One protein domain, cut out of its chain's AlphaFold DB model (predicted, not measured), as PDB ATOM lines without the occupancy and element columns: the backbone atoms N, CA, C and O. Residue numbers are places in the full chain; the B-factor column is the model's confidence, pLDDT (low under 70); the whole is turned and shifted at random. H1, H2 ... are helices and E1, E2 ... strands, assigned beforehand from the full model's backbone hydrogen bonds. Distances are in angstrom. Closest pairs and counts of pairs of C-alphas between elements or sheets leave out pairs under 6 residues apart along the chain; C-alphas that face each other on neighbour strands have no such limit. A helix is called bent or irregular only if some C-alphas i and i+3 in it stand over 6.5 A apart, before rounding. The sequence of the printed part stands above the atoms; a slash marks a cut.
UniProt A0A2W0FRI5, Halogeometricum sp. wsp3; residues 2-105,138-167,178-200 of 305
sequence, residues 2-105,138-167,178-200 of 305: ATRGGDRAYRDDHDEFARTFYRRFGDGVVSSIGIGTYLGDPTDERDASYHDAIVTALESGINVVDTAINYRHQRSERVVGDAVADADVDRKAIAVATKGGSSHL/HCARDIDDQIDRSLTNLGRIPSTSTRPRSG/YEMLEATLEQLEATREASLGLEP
ATOM      1  N   ALA A   2     206.185 252.816 127.268       67.56
ATOM      2  CA  ALA A   2     206.361 251.659 126.388       67.56
ATOM      3  C   ALA A   2     207.845 251.255 126.324       67.56
ATOM      4  O   ALA A   2     208.727 252.118 126.280       67.56
ATOM      5  N   THR A   3     208.121 249.956 126.341       75.75
ATOM      6  CA  THR A   3     209.473 249.392 126.305       75.75
ATOM      7  C   THR A   3     209.644 248.541 125.058       75.75
ATOM      8  O   THR A   3     208.697 247.896 124.623       75.75
ATOM      9  N   ARG A   4     210.880 248.458 124.555       77.56
ATOM     10  CA  ARG A   4     211.248 247.613 123.406       77.56
ATOM     11  C   ARG A   4     210.840 246.139 123.556       77.56
ATOM     12  O   ARG A   4     210.708 245.429 122.565       77.56
ATOM     13  N   GLY A   5     210.789 245.641 124.792       76.12
ATOM     14  CA  GLY A   5     210.352 244.274 125.072       76.12
ATOM     15  C   GLY A   5     208.835 244.150 124.966       76.12
ATOM     16  O   GLY A   5     208.345 243.298 124.234       76.12
ATOM     17  N   GLY A   6     208.115 245.041 125.655       80.00
ATOM     18  CA  GLY A   6     206.652 245.026 125.698       80.00
ATOM     19  C   GLY A   6     206.007 245.289 124.340       80.00
ATOM     20  O   GLY A   6     205.083 244.585 123.958       80.00
ATOM     21  N   ASP A   7     206.518 246.247 123.568       81.06
ATOM     22  CA  ASP A   7     205.920 246.595 122.278       81.06
ATOM     23  C   ASP A   7     206.149 245.548 121.172       81.06
ATOM     24  O   ASP A   7     205.303 245.363 120.298       81.06
ATOM     25  N   ARG A   8     207.261 244.809 121.227       85.50
ATOM     26  CA  ARG A   8     207.515 243.673 120.335       85.50
ATOM     27  C   ARG A   8     206.670 242.467 120.688       85.50
ATOM     28  O   ARG A   8     206.114 241.881 119.773       85.50
ATOM     29  N   ALA A   9     206.564 242.136 121.975       87.88
ATOM     30  CA  ALA A   9     205.688 241.062 122.429       87.88
ATOM     31  C   ALA A   9     204.241 241.337 121.999       87.88
ATOM     32  O   ALA A   9     203.613 240.481 121.395       87.88
ATOM     33  N   TYR A  10     203.771 242.571 122.189       91.75
ATOM     34  CA  TYR A  10     202.447 243.001 121.750       91.75
ATOM     35  C   TYR A  10     202.237 242.889 120.234       91.75
ATOM     36  O   TYR A  10     201.205 242.410 119.782       91.75
ATOM     37  N   ARG A  11     203.227 243.296 119.429       90.56
ATOM     38  CA  ARG A  11     203.188 243.088 117.974       90.56
ATOM     39  C   ARG A  11     203.111 241.603 117.615       90.56
ATOM     40  O   ARG A  11     202.422 241.257 116.664       90.56
ATOM     41  N   ASP A  12     203.894 240.771 118.294       90.25
ATOM     42  CA  ASP A  12     203.998 239.341 117.999       90.25
ATOM     43  C   ASP A  12     202.723 238.585 118.422       90.25
ATOM     44  O   ASP A  12     202.380 237.597 117.788       90.25
ATOM     45  N   ASP A  13     201.989 239.089 119.417       90.62
ATOM     46  CA  ASP A  13     200.647 238.620 119.802       90.62
ATOM     47  C   ASP A  13     199.572 238.954 118.743       90.62
ATOM     48  O   ASP A  13     198.577 238.254 118.599       90.62
ATOM     49  N   HIS A  14     199.823 239.981 117.924       91.31
ATOM     50  CA  HIS A  14     198.964 240.427 116.820       91.31
ATOM     51  C   HIS A  14     199.596 240.122 115.445       91.31
ATOM     52  O   HIS A  14     199.660 240.978 114.546       91.31
ATOM     53  N   ASP A  15     200.140 238.911 115.274       89.19
ATOM     54  CA  ASP A  15     200.971 238.551 114.117       89.19
ATOM     55  C   ASP A  15     200.232 238.585 112.764       89.19
ATOM     56  O   ASP A  15     200.852 238.883 111.732       89.19
ATOM     57  N   GLU A  16     198.913 238.377 112.776       89.75
ATOM     58  CA  GLU A  16     198.046 238.274 111.600       89.75
ATOM     59  C   GLU A  16     198.142 239.492 110.666       89.75
ATOM     60  O   GLU A  16     198.136 239.348 109.440       89.75
ATOM     61  N   PHE A  17     198.329 240.694 111.222       86.94
ATOM     62  CA  PHE A  17     198.522 241.939 110.470       86.94
ATOM     63  C   PHE A  17     199.872 242.619 110.742       86.94
ATOM     64  O   PHE A  17     200.195 243.654 110.132       86.94
ATOM     65  N   ALA A  18     200.713 242.038 111.605       84.56
ATOM     66  CA  ALA A  18     201.921 242.682 112.111       84.56
ATOM     67  C   ALA A  18     202.896 243.135 111.012       84.56
ATOM     68  O   ALA A  18     203.544 244.180 111.140       84.56
ATOM     69  N   ARG A  19     202.983 242.376 109.907       82.50
ATOM     70  CA  ARG A  19     203.941 242.601 108.806       82.50
ATOM     71  C   ARG A  19     203.865 244.003 108.205       82.50
ATOM     72  O   ARG A  19     204.894 244.553 107.816       82.50
ATOM     73  N   THR A  20     202.668 244.573 108.106       87.81
ATOM     74  CA  THR A  20     202.438 245.871 107.449       87.81
ATOM     75  C   THR A  20     201.895 246.937 108.385       87.81
ATOM     76  O   THR A  20     201.920 248.117 108.016       87.81
ATOM     77  N   PHE A  21     201.435 246.561 109.577       89.12
ATOM     78  CA  PHE A  21     200.699 247.456 110.461       89.12
ATOM     79  C   PHE A  21     201.571 248.226 111.454       89.12
ATOM     80  O   PHE A  21     201.274 249.384 111.727       89.12
ATOM     81  N   TYR A  22     202.667 247.655 111.953       90.75
ATOM     82  CA  TYR A  22     203.511 248.335 112.943       90.75
ATOM     83  C   TYR A  22     204.649 249.133 112.290       90.75
ATOM     84  O   TYR A  22     205.100 248.858 111.169       90.75
ATOM     85  N   ARG A  23     205.111 250.177 112.981       88.25
ATOM     86  CA  ARG A  23     206.164 251.108 112.556       88.25
ATOM     87  C   ARG A  23     207.219 251.224 113.646       88.25
ATOM     88  O   ARG A  23     206.919 251.096 114.825       88.25
ATOM     89  N   ARG A  24     208.469 251.472 113.250       85.38
ATOM     90  CA  ARG A  24     209.558 251.694 114.210       85.38
ATOM     91  C   ARG A  24     209.338 252.998 114.973       85.38
ATOM     92  O   ARG A  24     209.066 254.022 114.352       85.38
ATOM     93  N   PHE A  25     209.543 252.958 116.285       77.50
ATOM     94  CA  PHE A  25     209.481 254.121 117.165       77.50
ATOM     95  C   PHE A  25     210.587 254.034 118.225       77.50
ATOM     96  O   PHE A  25     210.526 253.233 119.157       77.50
ATOM     97  N   GLY A  26     211.652 254.824 118.051       75.75
ATOM     98  CA  GLY A  26     212.904 254.636 118.792       75.75
ATOM     99  C   GLY A  26     213.476 253.226 118.584       75.75
ATOM    100  O   GLY A  26     213.589 252.749 117.450       75.75
ATOM    101  N   ASP A  27     213.798 252.545 119.685       76.69
ATOM    102  CA  ASP A  27     214.267 251.149 119.671       76.69
ATOM    103  C   ASP A  27     213.136 250.107 119.595       76.69
ATOM    104  O   ASP A  27     213.397 248.903 119.475       76.69
ATOM    105  N   GLY A  28     211.894 250.584 119.658       81.56
ATOM    106  CA  GLY A  28     210.662 249.822 119.736       81.56
ATOM    107  C   GLY A  28     209.804 249.880 118.471       81.56
ATOM    108  O   GLY A  28     210.268 250.262 117.385       81.56
ATOM    109  N   VAL A  29     208.539 249.494 118.613       87.19
ATOM    110  CA  VAL A  29     207.514 249.507 117.563       87.19
ATOM    111  C   VAL A  29     206.179 250.024 118.092       87.19
ATOM    112  O   VAL A  29     205.836 249.837 119.248       87.19
ATOM    113  N   VAL A  30     205.402 250.671 117.234       90.25
ATOM    114  CA  VAL A  30     204.044 251.131 117.550       90.25
ATOM    115  C   VAL A  30     203.119 250.901 116.363       90.25
ATOM    116  O   VAL A  30     203.590 250.750 115.232       90.25
ATOM    117  N   SER A  31     201.815 250.853 116.598       91.50
ATOM    118  CA  SER A  31     200.804 250.736 115.552       91.50
ATOM    119  C   SER A  31     200.874 251.915 114.575       91.50
ATOM    120  O   SER A  31     201.208 253.046 114.934       91.50
ATOM    121  N   SER A  32     200.578 251.661 113.298       91.12
ATOM    122  CA  SER A  32     200.538 252.708 112.258       91.12
ATOM    123  C   SER A  32     199.356 253.670 112.398       91.12
ATOM    124  O   SER A  32     199.356 254.730 111.773       91.12
ATOM    125  N   ILE A  33     198.369 253.298 113.212       91.75
ATOM    126  CA  ILE A  33     197.196 254.090 113.575       91.75
ATOM    127  C   ILE A  33     197.235 254.290 115.092       91.75
ATOM    128  O   ILE A  33     197.729 253.422 115.808       91.75
ATOM    129  N   GLY A  34     196.728 255.420 115.576       92.25
ATOM    130  CA  GLY A  34     196.523 255.681 117.000       92.25
ATOM    131  C   GLY A  34     195.128 256.238 117.260       92.25
ATOM    132  O   GLY A  34     194.456 256.694 116.332       92.25
ATOM    133  N   ILE A  35     194.707 256.216 118.523       92.44
ATOM    134  CA  ILE A  35     193.425 256.769 118.968       92.44
ATOM    135  C   ILE A  35     193.619 258.173 119.553       92.44
ATOM    136  O   ILE A  35     194.495 258.396 120.384       92.44
ATOM    137  N   GLY A  36     192.815 259.134 119.092       92.94
ATOM    138  CA  GLY A  36     192.852 260.527 119.547       92.94
ATOM    139  C   GLY A  36     191.636 260.893 120.398       92.94
ATOM    140  O   GLY A  36     190.510 260.513 120.080       92.94
ATOM    141  N   THR A  37     191.851 261.680 121.453       93.81
ATOM    142  CA  THR A  37     190.843 261.932 122.508       93.81
ATOM    143  C   THR A  37     190.388 263.393 122.625       93.81
ATOM    144  O   THR A  37     189.946 263.846 123.682       93.81
ATOM    145  N   TYR A  38     190.501 264.161 121.536       90.62
ATOM    146  CA  TYR A  38     190.303 265.616 121.556       90.62
ATOM    147  C   TYR A  38     188.838 266.074 121.670       90.62
ATOM    148  O   TYR A  38     188.541 266.992 122.435       90.62
ATOM    149  N   LEU A  39     187.933 265.495 120.877       88.94
ATOM    150  CA  LEU A  39     186.622 266.088 120.582       88.94
ATOM    151  C   LEU A  39     185.481 265.521 121.442       88.94
ATOM    152  O   LEU A  39     185.557 264.416 121.960       88.94
ATOM    153  N   GLY A  40     184.372 266.257 121.511       89.50
ATOM    154  CA  GLY A  40     183.117 265.801 122.115       89.50
ATOM    155  C   GLY A  40     182.815 266.421 123.477       89.50
ATOM    156  O   GLY A  40     183.710 266.852 124.204       89.50
ATOM    157  N   ASP A  41     181.526 266.458 123.813       91.62
ATOM    158  CA  ASP A  41     181.033 267.108 125.028       91.62
ATOM    159  C   ASP A  41     181.606 266.456 126.298       91.62
ATOM    160  O   ASP A  41     181.794 265.237 126.329       91.62
ATOM    161  N   PRO A  42     181.906 267.229 127.357       90.88
ATOM    162  CA  PRO A  42     182.525 266.735 128.589       90.88
ATOM    163  C   PRO A  42     181.506 266.062 129.535       90.88
ATOM    164  O   PRO A  42     181.381 266.458 130.697       90.88
ATOM    165  N   THR A  43     180.767 265.069 129.035       94.38
ATOM    166  CA  THR A  43     179.756 264.305 129.787       94.38
ATOM    167  C   THR A  43     180.250 262.911 130.172       94.38
ATOM    168  O   THR A  43     181.189 262.391 129.563       94.38
ATOM    169  N   ASP A  44     179.601 262.308 131.167       96.12
ATOM    170  CA  ASP A  44     179.938 260.977 131.681       96.12
ATOM    171  C   ASP A  44     179.654 259.888 130.628       96.12
ATOM    172  O   ASP A  44     180.433 258.954 130.464       96.12
ATOM    173  N   GLU A  45     178.603 260.049 129.819       97.19
ATOM    174  CA  GLU A  45     178.271 259.117 128.732       97.19
ATOM    175  C   GLU A  45     179.346 259.120 127.642       97.19
ATOM    176  O   GLU A  45     179.702 258.078 127.081       97.19
ATOM    177  N   ARG A  46     179.883 260.305 127.326       95.38
ATOM    178  CA  ARG A  46     180.966 260.430 126.352       95.38
ATOM    179  C   ARG A  46     182.285 259.914 126.928       95.38
ATOM    180  O   ARG A  46     183.069 259.362 126.164       95.38
ATOM    181  N   ASP A  47     182.511 260.049 128.232       96.94
ATOM    182  CA  ASP A  47     183.655 259.437 128.919       96.94
ATOM    183  C   ASP A  47     183.611 257.911 128.839       96.94
ATOM    184  O   ASP A  47     184.590 257.321 128.393       96.94
ATOM    185  N   ALA A  48     182.468 257.289 129.144       97.44
ATOM    186  CA  ALA A  48     182.282 255.843 128.999       97.44
ATOM    187  C   ALA A  48     182.513 255.380 127.548       97.44
ATOM    188  O   ALA A  48     183.242 254.430 127.294       97.44
ATOM    189  N   SER A  49     181.991 256.129 126.569       97.38
ATOM    190  CA  SER A  49     182.224 255.820 125.150       97.38
ATOM    191  C   SER A  49     183.707 255.892 124.760       97.38
ATOM    192  O   SER A  49     184.166 255.123 123.919       97.38
ATOM    193  N   TYR A  50     184.455 256.850 125.321       97.56
ATOM    194  CA  TYR A  50     185.895 256.959 125.094       97.56
ATOM    195  C   TYR A  50     186.653 255.816 125.758       97.56
ATOM    196  O   TYR A  50     187.544 255.259 125.125       97.56
ATOM    197  N   HIS A  51     186.290 255.479 126.993       98.25
ATOM    198  CA  HIS A  51     186.863 254.369 127.738       98.25
ATOM    199  C   HIS A  51     186.788 253.071 126.924       98.25
ATOM    200  O   HIS A  51     187.822 252.515 126.555       98.25
ATOM    201  N   ASP A  52     185.578 252.668 126.527       98.00
ATOM    202  CA  ASP A  52     185.343 251.409 125.812       98.00
ATOM    203  C   ASP A  52     186.064 251.373 124.459       98.00
ATOM    204  O   ASP A  52     186.632 250.353 124.065       98.00
ATOM    205  N   ALA A  53     186.097 252.508 123.751       97.75
ATOM    206  CA  ALA A  53     186.815 252.624 122.487       97.75
ATOM    207  C   ALA A  53     188.336 252.496 122.658       97.75
ATOM    208  O   ALA A  53     188.995 251.915 121.795       97.75
ATOM    209  N   ILE A  54     188.901 253.040 123.741       97.88
ATOM    210  CA  ILE A  54     190.333 252.935 124.039       97.88
ATOM    211  C   ILE A  54     190.682 251.496 124.418       97.88
ATOM    212  O   ILE A  54     191.608 250.957 123.819       97.88
ATOM    213  N   VAL A  55     189.930 250.864 125.326       98.12
ATOM    214  CA  VAL A  55     190.135 249.453 125.710       98.12
ATOM    215  C   VAL A  55     190.086 248.556 124.475       98.12
ATOM    216  O   VAL A  55     191.060 247.871 124.171       98.12
ATOM    217  N   THR A  56     189.024 248.673 123.673       97.81
ATOM    218  CA  THR A  56     188.867 247.889 122.437       97.81
ATOM    219  C   THR A  56     190.047 248.092 121.484       97.81
ATOM    220  O   THR A  56     190.548 247.135 120.900       97.81
ATOM    221  N   ALA A  57     190.508 249.334 121.303       95.88
ATOM    222  CA  ALA A  57     191.636 249.629 120.426       95.88
ATOM    223  C   ALA A  57     192.938 248.985 120.935       95.88
ATOM    224  O   ALA A  57     193.666 248.382 120.143       95.88
ATOM    225  N   LEU A  58     193.207 249.089 122.239       96.06
ATOM    226  CA  LEU A  58     194.379 248.498 122.881       96.06
ATOM    227  C   LEU A  58     194.366 246.971 122.770       96.06
ATOM    228  O   LEU A  58     195.396 246.385 122.460       96.06
ATOM    229  N   GLU A  59     193.222 246.325 122.937       95.94
ATOM    230  CA  GLU A  59     193.093 244.863 122.832       95.94
ATOM    231  C   GLU A  59     193.045 244.361 121.376       95.94
ATOM    232  O   GLU A  59     193.128 243.166 121.131       95.94
ATOM    233  N   SER A  60     192.943 245.270 120.396       95.00
ATOM    234  CA  SER A  60     192.862 244.948 118.958       95.00
ATOM    235  C   SER A  60     194.109 245.360 118.159       95.00
ATOM    236  O   SER A  60     194.051 245.517 116.937       95.00
ATOM    237  N   GLY A  61     195.240 245.605 118.821       93.81
ATOM    238  CA  GLY A  61     196.522 245.892 118.165       93.81
ATOM    239  C   GLY A  61     196.886 247.373 117.992       93.81
ATOM    240  O   GLY A  61     197.950 247.671 117.435       93.81
ATOM    241  N   ILE A  62     196.068 248.323 118.460       95.69
ATOM    242  CA  ILE A  62     196.356 249.767 118.411       95.69
ATOM    243  C   ILE A  62     196.956 250.219 119.747       95.69
ATOM    244  O   ILE A  62     196.234 250.517 120.688       95.69
ATOM    245  N   ASN A  63     198.283 250.364 119.817       93.75
ATOM    246  CA  ASN A  63     198.997 250.692 121.059       93.75
ATOM    247  C   ASN A  63     199.455 252.155 121.182       93.75
ATOM    248  O   ASN A  63     200.353 252.454 121.974       93.75
ATOM    249  N   VAL A  64     198.869 253.071 120.406       94.50
ATOM    250  CA  VAL A  64     199.173 254.510 120.460       94.50
ATOM    251  C   VAL A  64     197.932 255.295 120.860       94.50
ATOM    252  O   VAL A  64     196.939 255.297 120.132       94.50
ATOM    253  N   VAL A  65     198.024 256.022 121.973       92.44
ATOM    254  CA  VAL A  65     196.962 256.883 122.503       92.44
ATOM    255  C   VAL A  65     197.448 258.328 122.560       92.44
ATOM    256  O   VAL A  65     198.485 258.629 123.154       92.44
ATOM    257  N   ASP A  66     196.689 259.230 121.947       94.19
ATOM    258  CA  ASP A  66     196.951 260.665 121.913       94.19
ATOM    259  C   ASP A  66     195.934 261.435 122.767       94.19
ATOM    260  O   ASP A  66     194.714 261.336 122.585       94.19
ATOM    261  N   THR A  67     196.450 262.231 123.699       92.12
ATOM    262  CA  THR A  67     195.676 263.093 124.594       92.12
ATOM    263  C   THR A  67     196.376 264.440 124.815       92.12
ATOM    264  O   THR A  67     197.409 264.741 124.197       92.12
ATOM    265  N   ALA A  68     195.775 265.297 125.634       87.00
ATOM    266  CA  ALA A  68     196.354 266.540 126.124       87.00
ATOM    267  C   ALA A  68     195.605 267.033 127.365       87.00
ATOM    268  O   ALA A  68     194.408 266.778 127.516       87.00
ATOM    269  N   ILE A  69     196.270 267.842 128.191       85.38
ATOM    270  CA  ILE A  69     195.687 268.359 129.435       85.38
ATOM    271  C   ILE A  69     194.422 269.197 129.220       85.38
ATOM    272  O   ILE A  69     193.503 269.209 130.037       85.38
ATOM    273  N   ASN A  70     194.320 269.889 128.089       85.94
ATOM    274  CA  ASN A  70     193.151 270.701 127.774       85.94
ATOM    275  C   ASN A  70     191.999 269.897 127.147       85.94
ATOM    276  O   ASN A  70     190.898 270.437 127.012       85.94
ATOM    277  N   TYR A  71     192.208 268.634 126.763       92.25
ATOM    278  CA  TYR A  71     191.176 267.846 126.095       92.25
ATOM    279  C   TYR A  71     190.026 267.559 127.054       92.25
ATOM    280  O   TYR A  71     190.210 267.026 128.152       92.25
ATOM    281  N   ARG A  72     188.828 267.986 126.636       92.81
ATOM    282  CA  ARG A  72     187.566 267.823 127.370       92.81
ATOM    283  C   ARG A  72     187.692 268.227 128.848       92.81
ATOM    284  O   ARG A  72     187.172 267.549 129.725       92.81
ATOM    285  N   HIS A  73     188.407 269.321 129.133       90.69
ATOM    286  CA  HIS A  73     188.675 269.814 130.496       90.69
ATOM    287  C   HIS A  73     189.364 268.771 131.395       90.69
ATOM    288  O   HIS A  73     188.911 268.482 132.507       90.69
ATOM    289  N   GLN A  74     190.455 268.183 130.894       91.75
ATOM    290  CA  GLN A  74     191.226 267.104 131.527       91.75
ATOM    291  C   GLN A  74     190.481 265.768 131.659       91.75
ATOM    292  O   GLN A  74     191.050 264.801 132.164       91.75
ATOM    293  N   ARG A  75     189.211 265.676 131.235       94.25
ATOM    294  CA  ARG A  75     188.455 264.416 131.313       94.25
ATOM    295  C   ARG A  75     189.078 263.351 130.420       94.25
ATOM    296  O   ARG A  75     189.175 262.209 130.842       94.25
ATOM    297  N   SER A  76     189.591 263.735 129.248       95.12
ATOM    298  CA  SER A  76     190.242 262.791 128.335       95.12
ATOM    299  C   SER A  76     191.472 262.122 128.948       95.12
ATOM    300  O   SER A  76     191.661 260.933 128.748       95.12
ATOM    301  N   GLU A  77     192.305 262.843 129.704       94.50
ATOM    302  CA  GLU A  77     193.465 262.226 130.365       94.50
ATOM    303  C   GLU A  77     193.051 261.231 131.445       94.50
ATOM    304  O   GLU A  77     193.641 260.161 131.521       94.50
ATOM    305  N   ARG A  78     192.018 261.550 132.235       95.75
ATOM    306  CA  ARG A  78     191.490 260.630 133.253       95.75
ATOM    307  C   ARG A  78     190.942 259.355 132.623       95.75
ATOM    308  O   ARG A  78     191.385 258.272 132.971       95.75
ATOM    309  N   VAL A  79     190.097 259.500 131.601       97.38
ATOM    310  CA  VAL A  79     189.534 258.362 130.861       97.38
ATOM    311  C   VAL A  79     190.623 257.506 130.207       97.38
ATOM    312  O   VAL A  79     190.512 256.287 130.189       97.38
ATOM    313  N   VAL A  80     191.692 258.119 129.681       96.69
ATOM    314  CA  VAL A  80     192.851 257.373 129.159       96.69
ATOM    315  C   VAL A  80     193.580 256.625 130.273       96.69
ATOM    316  O   VAL A  80     194.002 255.495 130.047       96.69
ATOM    317  N   GLY A  81     193.757 257.242 131.444       94.56
ATOM    318  CA  GLY A  81     194.349 256.592 132.612       94.56
ATOM    319  C   GLY A  81     193.574 255.340 133.016       94.56
ATOM    320  O   GLY A  81     194.176 254.273 133.110       94.56
ATOM    321  N   ASP A  82     192.255 255.476 133.160       96.19
ATOM    322  CA  ASP A  82     191.345 254.388 133.527       96.19
ATOM    323  C   ASP A  82     191.364 253.272 132.466       96.19
ATOM    324  O   ASP A  82     191.685 252.128 132.772       96.19
ATOM    325  N   ALA A  83     191.180 253.611 131.185       97.19
ATOM    326  CA  ALA A  83     191.158 252.623 130.103       97.19
ATOM    327  C   ALA A  83     192.486 251.867 129.930       97.19
ATOM    328  O   ALA A  83     192.500 250.704 129.539       97.19
ATOM    329  N   VAL A  84     193.624 252.514 130.196       94.06
ATOM    330  CA  VAL A  84     194.935 251.849 130.151       94.06
ATOM    331  C   VAL A  84     195.148 250.929 131.356       94.06
ATOM    332  O   VAL A  84     195.915 249.976 131.243       94.06
ATOM    333  N   ALA A  85     194.527 251.221 132.500       93.19
ATOM    334  CA  ALA A  85     194.562 250.343 133.666       93.19
ATOM    335  C   ALA A  85     193.642 249.124 133.497       93.19
ATOM    336  O   ALA A  85     193.997 248.046 133.971       93.19
ATOM    337  N   ASP A  86     192.512 249.302 132.809       96.31
ATOM    338  CA  ASP A  86     191.473 248.281 132.655       96.31
ATOM    339  C   ASP A  86     191.677 247.358 131.440       96.31
ATOM    340  O   ASP A  86     191.163 246.241 131.442       96.31
ATOM    341  N   ALA A  87     192.420 247.787 130.413       95.81
ATOM    342  CA  ALA A  87     192.708 246.956 129.242       95.81
ATOM    343  C   ALA A  87     193.585 245.739 129.589       95.81
ATOM    344  O   ALA A  87     194.577 245.870 130.314       95.81
ATOM    345  N   ASP A  88     193.307 244.582 128.977       96.31
ATOM    346  CA  ASP A  88     194.118 243.359 129.122       96.31
ATOM    347  C   ASP A  88     195.402 243.409 128.270       96.31
ATOM    348  O   ASP A  88     195.672 242.586 127.398       96.31
ATOM    349  N   VAL A  89     196.203 244.458 128.476       93.12
ATOM    350  CA  VAL A  89     197.452 244.718 127.758       93.12
ATOM    351  C   VAL A  89     198.485 245.256 128.738       93.12
ATOM    352  O   VAL A  89     198.239 246.226 129.454       93.12
ATOM    353  N   ASP A  90     199.700 244.695 128.734       90.69
ATOM    354  CA  ASP A  90     200.785 245.240 129.556       90.69
ATOM    355  C   ASP A  90     200.999 246.720 129.204       90.69
ATOM    356  O   ASP A  90     201.321 247.073 128.064       90.69
ATOM    357  N   ARG A  91     200.910 247.606 130.203       88.88
ATOM    358  CA  ARG A  91     201.218 249.034 130.059       88.88
ATOM    359  C   ARG A  91     202.528 249.269 129.309       88.88
ATOM    360  O   ARG A  91     202.644 250.260 128.590       88.88
ATOM    361  N   LYS A  92     203.541 248.415 129.454       87.56
ATOM    362  CA  LYS A  92     204.832 248.510 128.747       87.56
ATOM    363  C   LYS A  92     204.730 248.313 127.232       87.56
ATOM    364  O   LYS A  92     205.724 248.564 126.555       87.56
ATOM    365  N   ALA A  93     203.590 247.907 126.693       90.38
ATOM    366  CA  ALA A  93     203.308 247.882 125.264       90.38
ATOM    367  C   ALA A  93     202.655 249.177 124.754       90.38
ATOM    368  O   ALA A  93     202.663 249.420 123.551       90.38
ATOM    369  N   ILE A  94     202.130 250.027 125.645       89.44
ATOM    370  CA  ILE A  94     201.264 251.161 125.290       89.44
ATOM    371  C   ILE A  94     202.046 252.479 125.262       89.44
ATOM    372  O   ILE A  94     202.673 252.891 126.250       89.44
ATOM    373  N   ALA A  95     201.993 253.191 124.141       89.62
ATOM    374  CA  ALA A  95     202.525 254.538 123.988       89.62
ATOM    375  C   ALA A  95     201.412 255.574 124.212       89.62
ATOM    376  O   ALA A  95     200.441 255.620 123.466       89.62
ATOM    377  N   VAL A  96     201.574 256.426 125.231       88.06
ATOM    378  CA  VAL A  96     200.622 257.502 125.556       88.06
ATOM    379  C   VAL A  96     201.312 258.849 125.383       88.06
ATOM    380  O   VAL A  96     202.288 259.137 126.076       88.06
ATOM    381  N   ALA A  97     200.802 259.678 124.481       87.75
ATOM    382  CA  ALA A  97     201.271 261.036 124.230       87.75
ATOM    383  C   ALA A  97     200.315 262.050 124.870       87.75
ATOM    384  O   ALA A  97     199.124 262.026 124.572       87.75
ATOM    385  N   THR A  98     200.827 262.959 125.709       85.38
ATOM    386  CA  THR A  98     200.055 264.109 126.214       85.38
ATOM    387  C   THR A  98     200.672 265.423 125.728       85.38
ATOM    388  O   THR A  98     201.720 265.443 125.088       85.38
ATOM    389  N   LYS A  99     200.003 266.556 125.924       83.50
ATOM    390  CA  LYS A  99     200.474 267.870 125.464       83.50
ATOM    391  C   LYS A  99     200.130 268.921 126.508       83.50
ATOM    392  O   LYS A  99     199.048 268.871 127.088       83.50
ATOM    393  N   GLY A 100     201.050 269.863 126.693       74.56
ATOM    394  CA  GLY A 100     200.914 271.007 127.594       74.56
ATOM    395  C   GLY A 100     200.990 272.332 126.832       74.56
ATOM    396  O   GLY A 100     201.016 272.371 125.606       74.56
ATOM    397  N   GLY A 101     201.004 273.453 127.538       67.12
ATOM    398  CA  GLY A 101     201.049 274.780 126.926       67.12
ATOM    399  C   GLY A 101     199.724 275.208 126.292       67.12
ATOM    400  O   GLY A 101     199.725 275.952 125.315       67.12
ATOM    401  N   SER A 102     198.585 274.730 126.800       61.03
ATOM    402  CA  SER A 102     197.258 275.264 126.467       61.03
ATOM    403  C   SER A 102     196.457 275.493 127.739       61.03
ATOM    404  O   SER A 102     196.470 274.653 128.630       61.03
ATOM    405  N   SER A 103     195.733 276.611 127.796       57.16
ATOM    406  CA  SER A 103     194.851 276.923 128.922       57.16
ATOM    407  C   SER A 103     193.792 275.832 129.113       57.16
ATOM    408  O   SER A 103     193.062 275.485 128.180       57.16
ATOM    409  N   HIS A 104     193.690 275.309 130.331       54.41
ATOM    410  CA  HIS A 104     192.711 274.318 130.769       54.41
ATOM    411  C   HIS A 104     191.888 274.895 131.924       54.41
ATOM    412  O   HIS A 104     192.430 275.450 132.876       54.41
ATOM    413  N   LEU A 105     190.559 274.758 131.867       43.53
ATOM    414  CA  LEU A 105     189.732 275.044 133.040       43.53
ATOM    415  C   LEU A 105     189.933 273.943 134.087       43.53
ATOM    416  O   LEU A 105     189.961 272.754 133.758       43.53
ATOM    417  N   HIS A 138     200.347 282.822 128.178       43.00
ATOM    418  CA  HIS A 138     200.360 282.552 129.621       43.00
ATOM    419  C   HIS A 138     200.728 281.102 129.972       43.00
ATOM    420  O   HIS A 138     201.196 280.840 131.071       43.00
ATOM    421  N   CYS A 139     200.565 280.161 129.042       49.38
ATOM    422  CA  CYS A 139     200.542 278.730 129.353       49.38
ATOM    423  C   CYS A 139     201.892 277.998 129.276       49.38
ATOM    424  O   CYS A 139     201.947 276.836 129.672       49.38
ATOM    425  N   ALA A 140     202.965 278.643 128.803       52.00
ATOM    426  CA  ALA A 140     204.321 278.087 128.895       52.00
ATOM    427  C   ALA A 140     204.915 278.219 130.310       52.00
ATOM    428  O   ALA A 140     205.744 277.412 130.708       52.00
ATOM    429  N   ARG A 141     204.455 279.212 131.087       51.34
ATOM    430  CA  ARG A 141     204.976 279.507 132.431       51.34
ATOM    431  C   ARG A 141     204.577 278.455 133.481       51.34
ATOM    432  O   ARG A 141     205.274 278.317 134.475       51.34
ATOM    433  N   ASP A 142     203.516 277.687 133.214       67.62
ATOM    434  CA  ASP A 142     202.942 276.686 134.129       67.62
ATOM    435  C   ASP A 142     203.120 275.242 133.616       67.62
ATOM    436  O   ASP A 142     202.271 274.381 133.852       67.62
ATOM    437  N   ILE A 143     204.168 274.967 132.829       71.25
ATOM    438  CA  ILE A 143     204.333 273.652 132.192       71.25
ATOM    439  C   ILE A 143     204.549 272.526 133.214       71.25
ATOM    440  O   ILE A 143     204.007 271.443 133.020       71.25
ATOM    441  N   ASP A 144     205.249 272.794 134.317       71.75
ATOM    442  CA  ASP A 144     205.530 271.798 135.360       71.75
ATOM    443  C   ASP A 144     204.239 271.351 136.068       71.75
ATOM    444  O   ASP A 144     203.961 270.157 136.157       71.75
ATOM    445  N   ASP A 145     203.372 272.300 136.446       78.75
ATOM    446  CA  ASP A 145     202.040 271.999 136.999       78.75
ATOM    447  C   ASP A 145     201.181 271.207 136.003       78.75
ATOM    448  O   ASP A 145     200.464 270.281 136.384       78.75
ATOM    449  N   GLN A 146     201.268 271.533 134.710       80.94
ATOM    450  CA  GLN A 146     200.559 270.773 133.687       80.94
ATOM    451  C   GLN A 146     201.097 269.346 133.574       80.94
ATOM    452  O   GLN A 146     200.303 268.417 133.468       80.94
ATOM    453  N   ILE A 147     202.412 269.138 133.647       79.44
ATOM    454  CA  ILE A 147     202.996 267.794 133.627       79.44
ATOM    455  C   ILE A 147     202.544 267.002 134.852       79.44
ATOM    456  O   ILE A 147     202.063 265.882 134.691       79.44
ATOM    457  N   ASP A 148     202.625 267.575 136.050       81.38
ATOM    458  CA  ASP A 148     202.225 266.905 137.291       81.38
ATOM    459  C   ASP A 148     200.739 266.528 137.291       81.38
ATOM    460  O   ASP A 148     200.355 265.424 137.700       81.38
ATOM    461  N   ARG A 149     199.881 267.412 136.770       84.50
ATOM    462  CA  ARG A 149     198.449 267.136 136.601       84.50
ATOM    463  C   ARG A 149     198.199 266.059 135.564       84.50
ATOM    464  O   ARG A 149     197.423 265.151 135.839       84.50
ATOM    465  N   SER A 150     198.866 266.122 134.416       87.12
ATOM    466  CA  SER A 150     198.780 265.093 133.380       87.12
ATOM    467  C   SER A 150     199.230 263.734 133.909       87.12
ATOM    468  O   SER A 150     198.538 262.740 133.706       87.12
ATOM    469  N   LEU A 151     200.342 263.676 134.648       83.19
ATOM    470  CA  LEU A 151     200.804 262.458 135.310       83.19
ATOM    471  C   LEU A 151     199.773 261.964 136.322       83.19
ATOM    472  O   LEU A 151     199.503 260.772 136.359       83.19
ATOM    473  N   THR A 152     199.158 262.845 137.109       85.81
ATOM    474  CA  THR A 152     198.106 262.460 138.063       85.81
ATOM    475  C   THR A 152     196.861 261.920 137.358       85.81
ATOM    476  O   THR A 152     196.391 260.842 137.712       85.81
ATOM    477  N   ASN A 153     196.357 262.625 136.340       89.62
ATOM    478  CA  ASN A 153     195.187 262.220 135.557       89.62
ATOM    479  C   ASN A 153     195.411 260.865 134.878       89.62
ATOM    480  O   ASN A 153     194.510 260.040 134.849       89.62
ATOM    481  N   LEU A 154     196.620 260.628 134.370       87.69
ATOM    482  CA  LEU A 154     197.003 259.373 133.735       87.69
ATOM    483  C   LEU A 154     197.439 258.297 134.753       87.69
ATOM    484  O   LEU A 154     198.034 257.309 134.350       87.69
ATOM    485  N   GLY A 155     197.254 258.463 136.067       81.44
ATOM    486  CA  GLY A 155     197.620 257.429 137.053       81.44
ATOM    487  C   GLY A 155     199.132 257.167 137.184       81.44
ATOM    488  O   GLY A 155     199.569 256.034 137.373       81.44
ATOM    489  N   ARG A 156     199.957 258.214 137.063       58.66
ATOM    490  CA  ARG A 156     201.438 258.213 137.002       58.66
ATOM    491  C   ARG A 156     202.023 257.457 135.816       58.66
ATOM    492  O   ARG A 156     203.201 257.093 135.812       58.66
ATOM    493  N   ILE A 157     201.225 257.257 134.778       56.16
ATOM    494  CA  ILE A 157     201.705 256.751 133.506       56.16
ATOM    495  C   ILE A 157     202.703 257.764 132.898       56.16
ATOM    496  O   ILE A 157     202.310 258.887 132.584       56.16
ATOM    497  N   PRO A 158     203.974 257.379 132.642       51.06
ATOM    498  CA  PRO A 158     204.915 258.262 131.960       51.06
ATOM    499  C   PRO A 158     204.468 258.478 130.511       51.06
ATOM    500  O   PRO A 158     204.299 257.499 129.766       51.06
ATOM    501  N   SER A 159     204.296 259.737 130.111       50.94
ATOM    502  CA  SER A 159     203.949 260.123 128.742       50.94
ATOM    503  C   SER A 159     205.179 260.109 127.823       50.94
ATOM    504  O   SER A 159     206.325 260.234 128.257       50.94
ATOM    505  N   THR A 160     204.964 259.880 126.528       47.41
ATOM    506  CA  THR A 160     206.035 259.755 125.523       47.41
ATOM    507  C   THR A 160     206.353 261.053 124.784       47.41
ATOM    508  O   THR A 160     207.349 261.096 124.065       47.41
ATOM    509  N   SER A 161     205.540 262.092 124.953       44.00
ATOM    510  CA  SER A 161     205.759 263.422 124.386       44.00
ATOM    511  C   SER A 161     204.969 264.458 125.181       44.00
ATOM    512  O   SER A 161     203.937 264.127 125.762       44.00
ATOM    513  N   THR A 162     205.471 265.688 125.189       41.12
ATOM    514  CA  THR A 162     204.817 266.897 125.701       41.12
ATOM    515  C   THR A 162     205.168 268.011 124.724       41.12
ATOM    516  O   THR A 162     206.325 268.164 124.343       41.12
ATOM    517  N   ARG A 163     204.171 268.755 124.235       42.50
ATOM    518  CA  ARG A 163     204.379 269.799 123.224       42.50
ATOM    519  C   ARG A 163     203.690 271.100 123.622       42.50
ATOM    520  O   ARG A 163     202.477 271.028 123.784       42.50
ATOM    521  N   PRO A 164     204.372 272.258 123.637       38.44
ATOM    522  CA  PRO A 164     203.708 273.559 123.626       38.44
ATOM    523  C   PRO A 164     203.058 273.831 122.254       38.44
ATOM    524  O   PRO A 164     203.657 273.609 121.197       38.44
ATOM    525  N   ARG A 165     201.803 274.292 122.242       38.22
ATOM    526  CA  ARG A 165     201.086 274.640 121.004       38.22
ATOM    527  C   ARG A 165     201.526 276.025 120.517       38.22
ATOM    528  O   ARG A 165     201.225 277.023 121.161       38.22
ATOM    529  N   SER A 166     202.159 276.096 119.348       35.41
ATOM    530  CA  SER A 166     202.410 277.362 118.652       35.41
ATOM    531  C   SER A 166     201.088 277.924 118.117       35.41
ATOM    532  O   SER A 166     200.440 277.295 117.279       35.41
ATOM    533  N   GLY A 167     200.659 279.076 118.625       34.50
ATOM    534  CA  GLY A 167     199.570 279.866 118.053       34.50
ATOM    535  C   GLY A 167     200.088 281.249 117.682       34.50
ATOM    536  O   GLY A 167     200.623 281.925 118.556       34.50
ATOM    537  N   TYR A 178     210.671 282.821 121.385       49.00
ATOM    538  CA  TYR A 178     211.705 281.796 121.221       49.00
ATOM    539  C   TYR A 178     212.452 281.500 122.525       49.00
ATOM    540  O   TYR A 178     212.678 280.332 122.817       49.00
ATOM    541  N   GLU A 179     212.767 282.516 123.332       54.88
ATOM    542  CA  GLU A 179     213.387 282.343 124.656       54.88
ATOM    543  C   GLU A 179     212.458 281.561 125.605       54.88
ATOM    544  O   GLU A 179     212.891 280.649 126.306       54.88
ATOM    545  N   MET A 180     211.150 281.836 125.563       55.09
ATOM    546  CA  MET A 180     210.135 281.077 126.302       55.09
ATOM    547  C   MET A 180     210.017 279.624 125.813       55.09
ATOM    548  O   MET A 180     209.888 278.711 126.630       55.09
ATOM    549  N   LEU A 181     210.053 279.388 124.497       52.19
ATOM    550  CA  LEU A 181     210.038 278.038 123.926       52.19
ATOM    551  C   LEU A 181     211.290 277.246 124.313       52.19
ATOM    552  O   LEU A 181     211.166 276.074 124.658       52.19
ATOM    553  N   GLU A 182     212.464 277.874 124.282       56.12
ATOM    554  CA  GLU A 182     213.731 277.260 124.689       56.12
ATOM    555  C   GLU A 182     213.691 276.867 126.170       56.12
ATOM    556  O   GLU A 182     213.898 275.698 126.484       56.12
ATOM    557  N   ALA A 183     213.279 277.780 127.056       57.19
ATOM    558  CA  ALA A 183     213.105 277.482 128.479       57.19
ATOM    559  C   ALA A 183     212.097 276.342 128.726       57.19
ATOM    560  O   ALA A 183     212.341 275.456 129.542       57.19
ATOM    561  N   THR A 184     210.988 276.317 127.978       52.00
ATOM    562  CA  THR A 184     209.987 275.242 128.082       52.00
ATOM    563  C   THR A 184     210.575 273.896 127.657       52.00
ATOM    564  O   THR A 184     210.328 272.882 128.302       52.00
ATOM    565  N   LEU A 185     211.352 273.856 126.571       53.66
ATOM    566  CA  LEU A 185     211.997 272.625 126.107       53.66
ATOM    567  C   LEU A 185     213.041 272.128 127.111       53.66
ATOM    568  O   LEU A 185     213.053 270.936 127.409       53.66
ATOM    569  N   GLU A 186     213.841 273.021 127.698       62.69
ATOM    570  CA  GLU A 186     214.783 272.670 128.770       62.69
ATOM    571  C   GLU A 186     214.064 272.049 129.982       62.69
ATOM    572  O   GLU A 186     214.513 271.032 130.518       62.69
ATOM    573  N   GLN A 187     212.911 272.597 130.382       57.34
ATOM    574  CA  GLN A 187     212.078 272.032 131.455       57.34
ATOM    575  C   GLN A 187     211.523 270.644 131.100       57.34
ATOM    576  O   GLN A 187     211.531 269.730 131.932       57.34
ATOM    577  N   LEU A 188     211.070 270.454 129.856       54.72
ATOM    578  CA  LEU A 188     210.577 269.161 129.372       54.72
ATOM    579  C   LEU A 188     211.682 268.098 129.338       54.72
ATOM    580  O   LEU A 188     211.438 266.949 129.716       54.72
ATOM    581  N   GLU A 189     212.896 268.469 128.930       56.22
ATOM    582  CA  GLU A 189     214.062 267.583 128.943       56.22
ATOM    583  C   GLU A 189     214.449 267.180 130.373       56.22
ATOM    584  O   GLU A 189     214.607 265.987 130.648       56.22
ATOM    585  N   ALA A 190     214.519 268.135 131.306       55.84
ATOM    586  CA  ALA A 190     214.839 267.865 132.710       55.84
ATOM    587  C   ALA A 190     213.798 266.948 133.378       55.84
ATOM    588  O   ALA A 190     214.145 265.981 134.061       55.84
ATOM    589  N   THR A 191     212.510 267.198 133.132       56.22
ATOM    590  CA  THR A 191     211.415 266.388 133.685       56.22
ATOM    591  C   THR A 191     211.393 264.982 133.088       56.22
ATOM    592  O   THR A 191     211.133 264.002 133.793       56.22
ATOM    593  N   ARG A 192     211.732 264.838 131.800       55.44
ATOM    594  CA  ARG A 192     211.937 263.529 131.166       55.44
ATOM    595  C   ARG A 192     213.058 262.749 131.853       55.44
ATOM    596  O   ARG A 192     212.900 261.558 132.088       55.44
ATOM    597  N   GLU A 193     214.185 263.377 132.162       54.47
ATOM    598  CA  GLU A 193     215.300 262.695 132.831       54.47
ATOM    599  C   GLU A 193     214.931 262.249 134.251       54.47
ATOM    600  O   GLU A 193     215.173 261.093 134.612       54.47
ATOM    601  N   ALA A 194     214.255 263.114 135.013       51.00
ATOM    602  CA  ALA A 194     213.780 262.807 136.360       51.00
ATOM    603  C   ALA A 194     212.741 261.671 136.372       51.00
ATOM    604  O   ALA A 194     212.849 260.730 137.156       51.00
ATOM    605  N   SER A 195     211.771 261.703 135.452       44.62
ATOM    606  CA  SER A 195     210.751 260.651 135.309       44.62
ATOM    607  C   SER A 195     211.307 259.311 134.803       44.62
ATOM    608  O   SER A 195     210.642 258.282 134.930       44.62
ATOM    609  N   LEU A 196     212.537 259.298 134.272       44.59
ATOM    610  CA  LEU A 196     213.279 258.098 133.873       44.59
ATOM    611  C   LEU A 196     214.301 257.625 134.928       44.59
ATOM    612  O   LEU A 196     214.940 256.597 134.709       44.59
ATOM    613  N   GLY A 197     214.454 258.333 136.054       32.91
ATOM    614  CA  GLY A 197     215.372 257.959 137.137       32.91
ATOM    615  C   GLY A 197     216.862 258.115 136.800       32.91
ATOM    616  O   GLY A 197     217.683 257.358 137.315       32.91
ATOM    617  N   LEU A 198     217.228 259.050 135.915       32.66
ATOM    618  CA  LEU A 198     218.626 259.339 135.568       32.66
ATOM    619  C   LEU A 198     219.187 260.459 136.468       32.66
ATOM    620  O   LEU A 198     218.572 261.511 136.606       32.66
ATOM    621  N   GLU A 199     220.360 260.240 137.082       26.22
ATOM    622  CA  GLU A 199     220.990 261.196 138.013       26.22
ATOM    623  C   GLU A 199     221.416 262.525 137.327       26.22
ATOM    624  O   GLU A 199     222.179 262.489 136.349       26.22
ATOM    625  N   PRO A 200     221.050 263.711 137.867       31.20
ATOM    626  CA  PRO A 200     221.258 265.017 137.212       31.20
ATOM    627  C   PRO A 200     222.730 265.403 136.971       31.20
ATOM    628  O   PRO A 200     223.057 266.238 136.122       31.20
TER     629      PRO A 200
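What this domain is: This is residues 2 to 105, 138 to 167 and 178 to 200 of the 305 residues of a protein of Halogeometricum sp. wsp3 (UniProt A0A2W0FRI5). A small two-stranded parallel sheet, E3 beside E4, lies near the middle of the domain, with H4 folding back over one of its faces and H3 crossing H4 at a slant. Near the beginnings of E3 and E4 a hairpin, E1 and E2, packs on them and has H1 beside it and H2 at the far corner; towards the strands' ends H5 packs on H4, and H6 lies farther out beyond H5. The printed part has 157 residues with six named helices and four named strands, in the order H1, H2, E1, E2, H3, E3, H4, E4, H5, H6; the sheet E1 - E2 is antiparallel, and the class is mostly helix. The whole is compact, with a radius of gyration of the C-alphas of 15.9 A and spans of 48 by 41 by 26 A.

How they stand to each other: E3, residues 64 to 66, and E4, residues 95 to 97, are parallel neighbours at 14 degrees, with N 65 and O 95 and N 97 and O 65 within hydrogen-bond range, each at 2.9 A. A short parallel pairing joins residues 35 to 36 to residues 65 to 66 of E3. E3, H4, residues 71 to 86, and E4 form a strand-helix-strand unit, two parallel neighbour strands with a helix between, and its crossover is right-handed. H4 and E4 are near each other, with 5 pairs of C-alphas within 10 A. H3, residues 44 to 59, touches H4 at a steep tilt of 45 degrees, the same way; the closest C-alphas, of His 51 and Ala 83, are 5.2 A apart. H5, residues 143 to 153, touches residues 74 to 81 alone of H4, at a steep tilt of 45 degrees, the same way; the closest C-alphas, of Arg 78 and Asn 153, are 4.6 A apart. H6, residues 178 to 195, only just touches H5, with 3 pairs of C-alphas within 8 A, made by residues 184 to 187 of H6; the closest are those of Ile 143 and Thr 184, at 7.2 A. E1, residues 22 to 25, and E2, residues 28 to 31, form an antiparallel hairpin at 137 degrees, with N 23 and O 30 2.8 A apart, within hydrogen-bond range. The closest C-alphas of E2 and E3, of Ser 31 and Val 64, are 6.4 A apart. H1, residues 4 to 13, has its closest C-alpha to E2 at Arg 4, 4.3 A from that of Gly 28. H1 and H2, residues 15 to 21, are close but not clearly touching, with the C-alphas of Arg 11 and Ala 18 6.0 A apart. H3 and H6 are apart. Every O i to N i+4 pair is within hydrogen-bond range in H3, H5 and H6, against 5 of 6 in H1, 9 of 12 in H4 and 1 of 3 in H2, where 2 of 4 O i to N i+3 pairs are in range.

Where its parts are: E3 is 6.7 A long and E4 6.6 A. H4 spans 20.6 A and is irregular, with C-alphas 73 and 76 7.5 A apart. H3 spans 22.6 A, H5 15.0 A and H1 14.4 A. H1 begins at C-alpha 4 (211.248, 247.613, 123.406). H2 spans 9.6 A and is irregular, with C-alphas 16 and 19 7.8 A apart. E1 spans 9.3 A and E2 10.7 A. H6, the longest helix, spans 25.4 A and ends at C-alpha 195 (210.751, 260.651, 135.309).

The domain as a whole: The two C-alphas farthest apart, of Glu 16 and Glu 179, are 48.5 A apart. Residues 106 to 137 are not printed, with 13.5 A between C-alphas 105 and 138, and residues 168 to 177 are not printed, with 12.7 A between C-alphas 167 and 178. The link E2 to H3 is long, with 12 residues. The mean pLDDT of the printed part is 78.0; 46 residues are under 70, among them 156 to 167 and 178 to 200.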